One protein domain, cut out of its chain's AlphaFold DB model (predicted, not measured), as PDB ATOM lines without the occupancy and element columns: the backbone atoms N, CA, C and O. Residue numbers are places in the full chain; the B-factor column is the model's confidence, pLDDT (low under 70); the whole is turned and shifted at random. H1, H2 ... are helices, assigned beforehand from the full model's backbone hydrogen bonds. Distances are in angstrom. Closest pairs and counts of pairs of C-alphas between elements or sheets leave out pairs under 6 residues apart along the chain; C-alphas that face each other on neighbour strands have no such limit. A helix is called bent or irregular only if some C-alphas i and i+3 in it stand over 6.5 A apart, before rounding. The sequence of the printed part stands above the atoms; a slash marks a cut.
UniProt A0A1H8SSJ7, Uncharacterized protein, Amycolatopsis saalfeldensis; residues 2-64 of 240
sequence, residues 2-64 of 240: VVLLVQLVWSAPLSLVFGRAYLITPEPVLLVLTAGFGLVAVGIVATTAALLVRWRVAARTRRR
ATOM      1  N   VAL A   2      94.157 165.351  57.723       60.97
ATOM      2  CA  VAL A   2      93.531 166.701  57.659       60.97
ATOM      3  C   VAL A   2      93.214 167.307  59.039       60.97
ATOM      4  O   VAL A   2      93.466 168.484  59.260       60.97
ATOM      5  N   VAL A   3      92.743 166.507  60.003       68.06
ATOM      6  CA  VAL A   3      92.412 166.990  61.362       68.06
ATOM      7  C   VAL A   3      93.645 167.490  62.128       68.06
ATOM      8  O   VAL A   3      93.565 168.508  62.808       68.06
ATOM      9  N   LEU A   4      94.794 166.824  61.968       69.25
ATOM     10  CA  LEU A   4      96.056 167.227  62.601       69.25
ATOM     11  C   LEU A   4      96.599 168.527  61.997       69.25
ATOM     12  O   LEU A   4      97.075 169.382  62.731       69.25
ATOM     13  N   LEU A   5      96.474 168.704  60.677       69.44
ATOM     14  CA  LEU A   5      96.860 169.949  60.005       69.44
ATOM     15  C   LEU A   5      95.984 171.127  60.438       69.44
ATOM     16  O   LEU A   5      96.508 172.200  60.714       69.44
ATOM     17  N   VAL A   6      94.671 170.918  60.571       75.38
ATOM     18  CA  VAL A   6      93.767 171.947  61.105       75.38
ATOM     19  C   VAL A   6      94.143 172.282  62.551       75.38
ATOM     20  O   VAL A   6      94.314 173.454  62.867       75.38
ATOM     21  N   GLN A   7      94.367 171.290  63.419       71.88
ATOM     22  CA  GLN A   7      94.816 171.552  64.794       71.88
ATOM     23  C   GLN A   7      96.133 172.335  64.853       71.88
ATOM     24  O   GLN A   7      96.231 173.290  65.621       71.88
ATOM     25  N   LEU A   8      97.114 171.983  64.017       72.75
ATOM     26  CA  LEU A   8      98.401 172.674  63.964       72.75
ATOM     27  C   LEU A   8      98.224 174.149  63.567       72.75
ATOM     28  O   LEU A   8      98.748 175.035  64.243       72.75
ATOM     29  N   VAL A   9      97.416 174.411  62.534       78.56
ATOM     30  CA  VAL A   9      97.148 175.763  62.014       78.56
ATOM     31  C   VAL A   9      96.430 176.645  63.036       78.56
ATOM     32  O   VAL A   9      96.749 177.827  63.132       78.56
ATOM     33  N   TRP A  10      95.511 176.099  63.838       77.38
ATOM     34  CA  TRP A  10      94.841 176.878  64.888       77.38
ATOM     35  C   TRP A  10      95.703 177.048  66.150       77.38
ATOM     36  O   TRP A  10      95.600 178.073  66.820       77.38
ATOM     37  N   SER A  11      96.588 176.095  66.463       73.62
ATOM     38  CA  SER A  11      97.397 176.123  67.693       73.62
ATOM     39  C   SER A  11      98.482 177.208  67.715       73.62
ATOM     40  O   SER A  11      98.721 177.812  68.763       73.62
ATOM     41  N   ALA A  12      99.107 177.509  66.575       72.62
ATOM     42  CA  ALA A  12     100.186 178.494  66.482       72.62
ATOM     43  C   ALA A  12      99.743 179.948  66.783       72.62
ATOM     44  O   ALA A  12     100.350 180.575  67.655       72.62
ATOM     45  N   PRO A  13      98.682 180.500  66.157       74.75
ATOM     46  CA  PRO A  13      98.211 181.848  66.478       74.75
ATOM     47  C   PRO A  13      97.638 181.936  67.897       74.75
ATOM     48  O   PRO A  13      97.836 182.947  68.565       74.75
ATOM     49  N   LEU A  14      97.005 180.867  68.397       74.69
ATOM     50  CA  LEU A  14      96.557 180.791  69.791       74.69
ATOM     51  C   LEU A  14      97.727 180.896  70.770       74.69
ATOM     52  O   LEU A  14      97.674 181.697  71.698       74.69
ATOM     53  N   SER A  15      98.808 180.157  70.522       72.81
ATOM     54  CA  SER A  15     100.018 180.200  71.351       72.81
ATOM     55  C   SER A  15     100.658 181.593  71.354       72.81
ATOM     56  O   SER A  15     101.092 182.068  72.401       72.81
ATOM     57  N   LEU A  16     100.656 182.287  70.210       76.31
ATOM     58  CA  LEU A  16     101.170 183.654  70.093       76.31
ATOM     59  C   LEU A  16     100.314 184.666  70.878       76.31
ATOM     60  O   LEU A  16     100.853 185.525  71.580       76.31
ATOM     61  N   VAL A  17      98.984 184.562  70.783       77.12
ATOM     62  CA  VAL A  17      98.044 185.440  71.503       77.12
ATOM     63  C   VAL A  17      98.141 185.214  73.010       77.12
ATOM     64  O   VAL A  17      98.245 186.186  73.757       77.12
ATOM     65  N   PHE A  18      98.188 183.958  73.460       74.06
ATOM     66  CA  PHE A  18      98.368 183.632  74.875       74.06
ATOM     67  C   PHE A  18      99.734 184.079  75.404       74.06
ATOM     68  O   PHE A  18      99.795 184.668  76.480       74.06
ATOM     69  N   GLY A  19     100.810 183.894  74.631       76.19
ATOM     70  CA  GLY A  19     102.146 184.362  75.005       76.19
ATOM     71  C   GLY A  19     102.219 185.884  75.166       76.19
ATOM     72  O   GLY A  19     102.817 186.381  76.117       76.19
ATOM     73  N   ARG A  20     101.554 186.642  74.285       78.00
ATOM     74  CA  ARG A  20     101.503 188.108  74.385       78.00
ATOM     75  C   ARG A  20     100.589 188.592  75.512       78.00
ATOM     76  O   ARG A  20     100.940 189.551  76.193       78.00
ATOM     77  N   ALA A  21      99.447 187.940  75.728       72.69
ATOM     78  CA  ALA A  21      98.545 188.257  76.835       72.69
ATOM     79  C   ALA A  21      99.209 187.997  78.197       72.69
ATOM     80  O   ALA A  21      99.061 188.799  79.115       72.69
ATOM     81  N   TYR A  22     100.011 186.936  78.309       75.56
ATOM     82  CA  TYR A  22     100.760 186.610  79.523       75.56
ATOM     83  C   TYR A  22     101.735 187.715  79.954       75.56
ATOM     84  O   TYR A  22     101.904 187.962  81.141       75.56
ATOM     85  N   LEU A  23     102.336 188.424  78.996       80.94
ATOM     86  CA  LEU A  23     103.322 189.469  79.282       80.94
ATOM     87  C   LEU A  23     102.710 190.802  79.746       80.94
ATOM     88  O   LEU A  23     103.428 191.630  80.298       80.94
ATOM     89  N   ILE A  24     101.422 191.045  79.478       82.94
ATOM     90  CA  ILE A  24     100.810 192.384  79.601       82.94
ATOM     91  C   ILE A  24      99.691 192.416  80.653       82.94
ATOM     92  O   ILE A  24      99.378 193.478  81.188       82.94
ATOM     93  N   THR A  25      99.072 191.273  80.961       77.88
ATOM     94  CA  THR A  25      97.807 191.238  81.711       77.88
ATOM     95  C   THR A  25      98.024 190.779  83.159       77.88
ATOM     96  O   THR A  25      98.711 189.782  83.366       77.88
ATOM     97  N   PRO A  26      97.432 191.444  84.172       81.44
ATOM     98  CA  PRO A  26      97.523 191.004  85.567       81.44
ATOM     99  C   PRO A  26      96.947 189.590  85.771       81.44
ATOM    100  O   PRO A  26      95.938 189.227  85.160       81.44
ATOM    101  N   GLU A  27      97.561 188.811  86.672       79.75
ATOM    102  CA  GLU A  27      97.275 187.381  86.909       79.75
ATOM    103  C   GLU A  27      95.785 186.980  86.981       79.75
ATOM    104  O   GLU A  27      95.409 186.011  86.310       79.75
ATOM    105  N   PRO A  28      94.890 187.684  87.711       81.88
ATOM    106  CA  PRO A  28      93.492 187.254  87.805       81.88
ATOM    107  C   PRO A  28      92.748 187.359  86.468       81.88
ATOM    108  O   PRO A  28      91.864 186.551  86.183       81.88
ATOM    109  N   VAL A  29      93.118 188.319  85.615       80.38
ATOM    110  CA  VAL A  29      92.485 188.509  84.302       80.38
ATOM    111  C   VAL A  29      92.890 187.383  83.352       80.38
ATOM    112  O   VAL A  29      92.051 186.866  82.614       80.38
ATOM    113  N   LEU A  30      94.150 186.943  83.413       79.06
ATOM    114  CA  LEU A  30      94.642 185.824  82.612       79.06
ATOM    115  C   LEU A  30      93.897 184.519  82.937       79.06
ATOM    116  O   LEU A  30      93.532 183.774  82.025       79.06
ATOM    117  N   LEU A  31      93.636 184.253  84.220       79.19
ATOM    118  CA  LEU A  31      92.933 183.044  84.656       79.19
ATOM    119  C   LEU A  31      91.495 183.020  84.118       79.19
ATOM    120  O   LEU A  31      91.078 182.023  83.528       79.19
ATOM    121  N   VAL A  32      90.769 184.139  84.225       82.31
ATOM    122  CA  VAL A  32      89.399 184.268  83.696       82.31
ATOM    123  C   VAL A  32      89.370 184.094  82.176       82.31
ATOM    124  O   VAL A  32      88.523 183.360  81.662       82.31
ATOM    125  N   LEU A  33      90.307 184.706  81.445       81.56
ATOM    126  CA  LEU A  33      90.392 184.568  79.986       81.56
ATOM    127  C   LEU A  33      90.708 183.132  79.556       81.56
ATOM    128  O   LEU A  33      90.084 182.615  78.629       81.56
ATOM    129  N   THR A  34      91.636 182.470  80.246       80.00
ATOM    130  CA  THR A  34      92.028 181.087  79.939       80.00
ATOM    131  C   THR A  34      90.886 180.118  80.236       80.00
ATOM    132  O   THR A  34      90.583 179.253  79.412       80.00
ATOM    133  N   ALA A  35      90.191 180.297  81.363       81.25
ATOM    134  CA  ALA A  35      89.013 179.509  81.713       81.25
ATOM    135  C   ALA A  35      87.865 179.723  80.711       81.25
ATOM    136  O   ALA A  35      87.274 178.755  80.228       81.25
ATOM    137  N   GLY A  36      87.588 180.979  80.339       85.44
ATOM    138  CA  GLY A  36      86.573 181.322  79.343       85.44
ATOM    139  C   GLY A  36      86.880 180.722  77.970       85.44
ATOM    140  O   GLY A  36      86.010 180.106  77.352       85.44
ATOM    141  N   PHE A  37      88.132 180.821  77.518       84.94
ATOM    142  CA  PHE A  37      88.575 180.195  76.275       84.94
ATOM    143  C   PHE A  37      88.441 178.667  76.322       84.94
ATOM    144  O   PHE A  37      87.916 178.072  75.380       84.94
ATOM    145  N   GLY A  38      88.857 178.034  77.423       81.62
ATOM    146  CA  GLY A  38      88.716 176.592  77.621       81.62
ATOM    147  C   GLY A  38      87.262 176.133  77.498       81.62
ATOM    148  O   GLY A  38      86.979 175.153  76.807       81.62
ATOM    149  N   LEU A  39      86.324 176.882  78.082       86.50
ATOM    150  CA  LEU A  39      84.895 176.577  78.010       86.50
ATOM    151  C   LEU A  39      84.348 176.703  76.579       86.50
ATOM    152  O   LEU A  39      83.642 175.807  76.110       86.50
ATOM    153  N   VAL A  40      84.715 177.765  75.850       88.38
ATOM    154  CA  VAL A  40      84.326 177.942  74.437       88.38
ATOM    155  C   VAL A  40      84.900 176.821  73.566       88.38
ATOM    156  O   VAL A  40      84.179 176.247  72.747       88.38
ATOM    157  N   ALA A  41      86.170 176.460  73.764       83.94
ATOM    158  CA  ALA A  41      86.821 175.385  73.024       83.94
ATOM    159  C   ALA A  41      86.120 174.033  73.247       83.94
ATOM    160  O   ALA A  41      85.808 173.335  72.278       83.94
ATOM    161  N   VAL A  42      85.794 173.689  74.500       88.56
ATOM    162  CA  VAL A  42      85.020 172.479  74.829       88.56
ATOM    163  C   VAL A  42      83.639 172.516  74.168       88.56
ATOM    164  O   VAL A  42      83.220 171.515  73.586       88.56
ATOM    165  N   GLY A  43      82.960 173.666  74.173       91.44
ATOM    166  CA  GLY A  43      81.666 173.840  73.506       91.44
ATOM    167  C   GLY A  43      81.722 173.586  71.993       91.44
ATOM    168  O   GLY A  43      80.877 172.870  71.448       91.44
ATOM    169  N   ILE A  44      82.747 174.106  71.308       88.25
ATOM    170  CA  ILE A  44      82.962 173.883  69.867       88.25
ATOM    171  C   ILE A  44      83.236 172.401  69.580       88.25
ATOM    172  O   ILE A  44      82.645 171.829  68.657       88.25
ATOM    173  N   VAL A  45      84.097 171.759  70.376       88.94
ATOM    174  CA  VAL A  45      84.421 170.332  70.225       88.94
ATOM    175  C   VAL A  45      83.180 169.469  70.446       88.94
ATOM    176  O   VAL A  45      82.894 168.605  69.617       88.94
ATOM    177  N   ALA A  46      82.403 169.730  71.498       91.44
ATOM    178  CA  ALA A  46      81.171 169.002  71.791       91.44
ATOM    179  C   ALA A  46      80.134 169.156  70.666       91.44
ATOM    180  O   ALA A  46      79.566 168.165  70.205       91.44
ATOM    181  N   THR A  47      79.943 170.377  70.157       92.56
ATOM    182  CA  THR A  47      79.028 170.656  69.037       92.56
ATOM    183  C   THR A  47      79.464 169.922  67.769       92.56
ATOM    184  O   THR A  47      78.655 169.273  67.102       92.56
ATOM    185  N   THR A  48      80.760 169.957  67.457       92.69
ATOM    186  CA  THR A  48      81.324 169.261  66.292       92.69
ATOM    187  C   THR A  48      81.183 167.745  66.432       92.69
ATOM    188  O   THR A  48      80.771 167.071  65.487       92.69
ATOM    189  N   ALA A  49      81.460 167.197  67.616       91.75
ATOM    190  CA  ALA A  49      81.284 165.780  67.910       91.75
ATOM    191  C   ALA A  49      79.816 165.352  67.754       91.75
ATOM    192  O   ALA A  49      79.540 164.342  67.106       91.75
ATOM    193  N   ALA A  50      78.869 166.146  68.259       94.81
ATOM    194  CA  ALA A  50      77.439 165.890  68.107       94.81
ATOM    195  C   ALA A  50      77.005 165.890  66.630       94.81
ATOM    196  O   ALA A  50      76.288 164.983  66.195       94.81
ATOM    197  N   LEU A  51      77.484 166.851  65.831       94.06
ATOM    198  CA  LEU A  51      77.229 166.897  64.386       94.06
ATOM    199  C   LEU A  51      77.796 165.664  63.668       94.06
ATOM    200  O   LEU A  51      77.099 165.057  62.852       94.06
ATOM    201  N   LEU A  52      79.019 165.245  64.003       93.69
ATOM    202  CA  LEU A  52      79.647 164.049  63.434       93.69
ATOM    203  C   LEU A  52      78.890 162.769  63.799       93.69
ATOM    204  O   LEU A  52      78.688 161.911  62.936       93.69
ATOM    205  N   VAL A  53      78.450 162.630  65.052       96.12
ATOM    206  CA  VAL A  53      77.643 161.485  65.496       96.12
ATOM    207  C   VAL A  53      76.316 161.458  64.748       96.12
ATOM    208  O   VAL A  53      75.970 160.430  64.165       96.12
ATOM    209  N   ARG A  54      75.611 162.592  64.672       95.75
ATOM    210  CA  ARG A  54      74.353 162.708  63.925       95.75
ATOM    211  C   ARG A  54      74.535 162.342  62.451       95.75
ATOM    212  O   ARG A  54      73.712 161.614  61.897       95.75
ATOM    213  N   TRP A  55      75.625 162.787  61.828       94.69
ATOM    214  CA  TRP A  55      75.938 162.459  60.437       94.69
ATOM    215  C   TRP A  55      76.245 160.970  60.246       94.69
ATOM    216  O   TRP A  55      75.732 160.346  59.318       94.69
ATOM    217  N   ARG A  56      77.003 160.358  61.164       96.12
ATOM    218  CA  ARG A  56      77.279 158.913  61.149       96.12
ATOM    219  C   ARG A  56      76.016 158.078  61.324       96.12
ATOM    220  O   ARG A  56      75.876 157.066  60.640       96.12
ATOM    221  N   VAL A  57      75.106 158.482  62.209       95.06
ATOM    222  CA  VAL A  57      73.814 157.803  62.391       95.06
ATOM    223  C   VAL A  57      72.992 157.897  61.110       95.06
ATOM    224  O   VAL A  57      72.561 156.867  60.605       95.06
ATOM    225  N   ALA A  58      72.863 159.090  60.519       93.12
ATOM    226  CA  ALA A  58      72.159 159.266  59.249       93.12
ATOM    227  C   ALA A  58      72.768 158.411  58.120       93.12
ATOM    228  O   ALA A  58      72.038 157.755  57.379       93.12
ATOM    229  N   ALA A  59      74.101 158.346  58.029       94.31
ATOM    230  CA  ALA A  59      74.800 157.522  57.046       94.31
ATOM    231  C   ALA A  59      74.578 156.015  57.263       94.31
ATOM    232  O   ALA A  59      74.401 155.278  56.294       94.31
ATOM    233  N   ARG A  60      74.554 155.546  58.519       95.94
ATOM    234  CA  ARG A  60      74.242 154.146  58.851       95.94
ATOM    235  C   ARG A  60      72.799 153.796  58.520       95.94
ATOM    236  O   ARG A  60      72.573 152.762  57.906       95.94
ATOM    237  N   THR A  61      71.847 154.659  58.876       94.94
ATOM    238  CA  THR A  61      70.432 154.468  58.533       94.94
ATOM    239  C   THR A  61      70.252 154.407  57.023       94.94
ATOM    240  O   THR A  61      69.616 153.483  56.533       94.94
ATOM    241  N   ARG A  62      70.888 155.321  56.277       95.94
ATOM    242  CA  ARG A  62      70.892 155.288  54.811       95.94
ATOM    243  C   ARG A  62      71.430 153.964  54.280       95.94
ATOM    244  O   ARG A  62      70.733 153.315  53.519       95.94
ATOM    245  N   ARG A  63      72.622 153.531  54.703       96.56
ATOM    246  CA  ARG A  63      73.198 152.244  54.263       96.56
ATOM    247  C   ARG A  63      72.281 151.067  54.582       96.56
ATOM    248  O   ARG A  63      71.976 150.292  53.692       96.56
ATOM    249  N   ARG A  64      71.748 151.004  55.804       96.81
ATOM    250  CA  ARG A  64      70.795 149.965  56.204       96.81
ATOM    251  C   ARG A  64      69.563 149.942  55.297       96.81
ATOM    252  O   ARG A  64      69.164 148.874  54.864       96.81
TER     253      ARG A  64
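What this domain is: This is residues 2 to 64 of the 240 residues of an uncharacterized protein of Amycolatopsis saalfeldensis (UniProt A0A1H8SSJ7). Two long helices of unequal length, H1 then H2, make a narrow V: the chain folds back at residues 25 and 26, and the arms come near each other only beside that turn. H2 is the longer arm and makes the length of this extended rod. The printed part has 63 residues, 61 of them in the two named helices, with no named strand; its class is all helix, its radius of gyration of the C-alphas is 17.2 A, and its spans are 57 by 23 by 8 A.

Where its parts are: H1, residues 2 to 24, begins at C-alpha 2 (93.531, 166.701, 57.659) and is 34.6 A long. It is neither bent nor irregular, but only just: C-alphas 10 and 13 are 6.2 A apart. H2, residues 27 to 64, is 55.2 A long and ends at C-alpha 64 (70.795, 149.965, 56.204).

How they stand to each other: H1 and H2 are close but not clearly touching; their closest C-alphas, of Tyr 22 and Leu 30, are 6.9 A apart. They run opposite ways at a shallow tilt of 13 degrees. In H2 every O i to N i+4 pair is within hydrogen-bond range, in H1 15 of 19.

The domain as a whole: The C-alphas farthest apart, of Pro 26 and Arg 64, are 57.1 A apart. The printed part has no cut, and its link is tight. Residues 2 to 5 are under pLDDT 70.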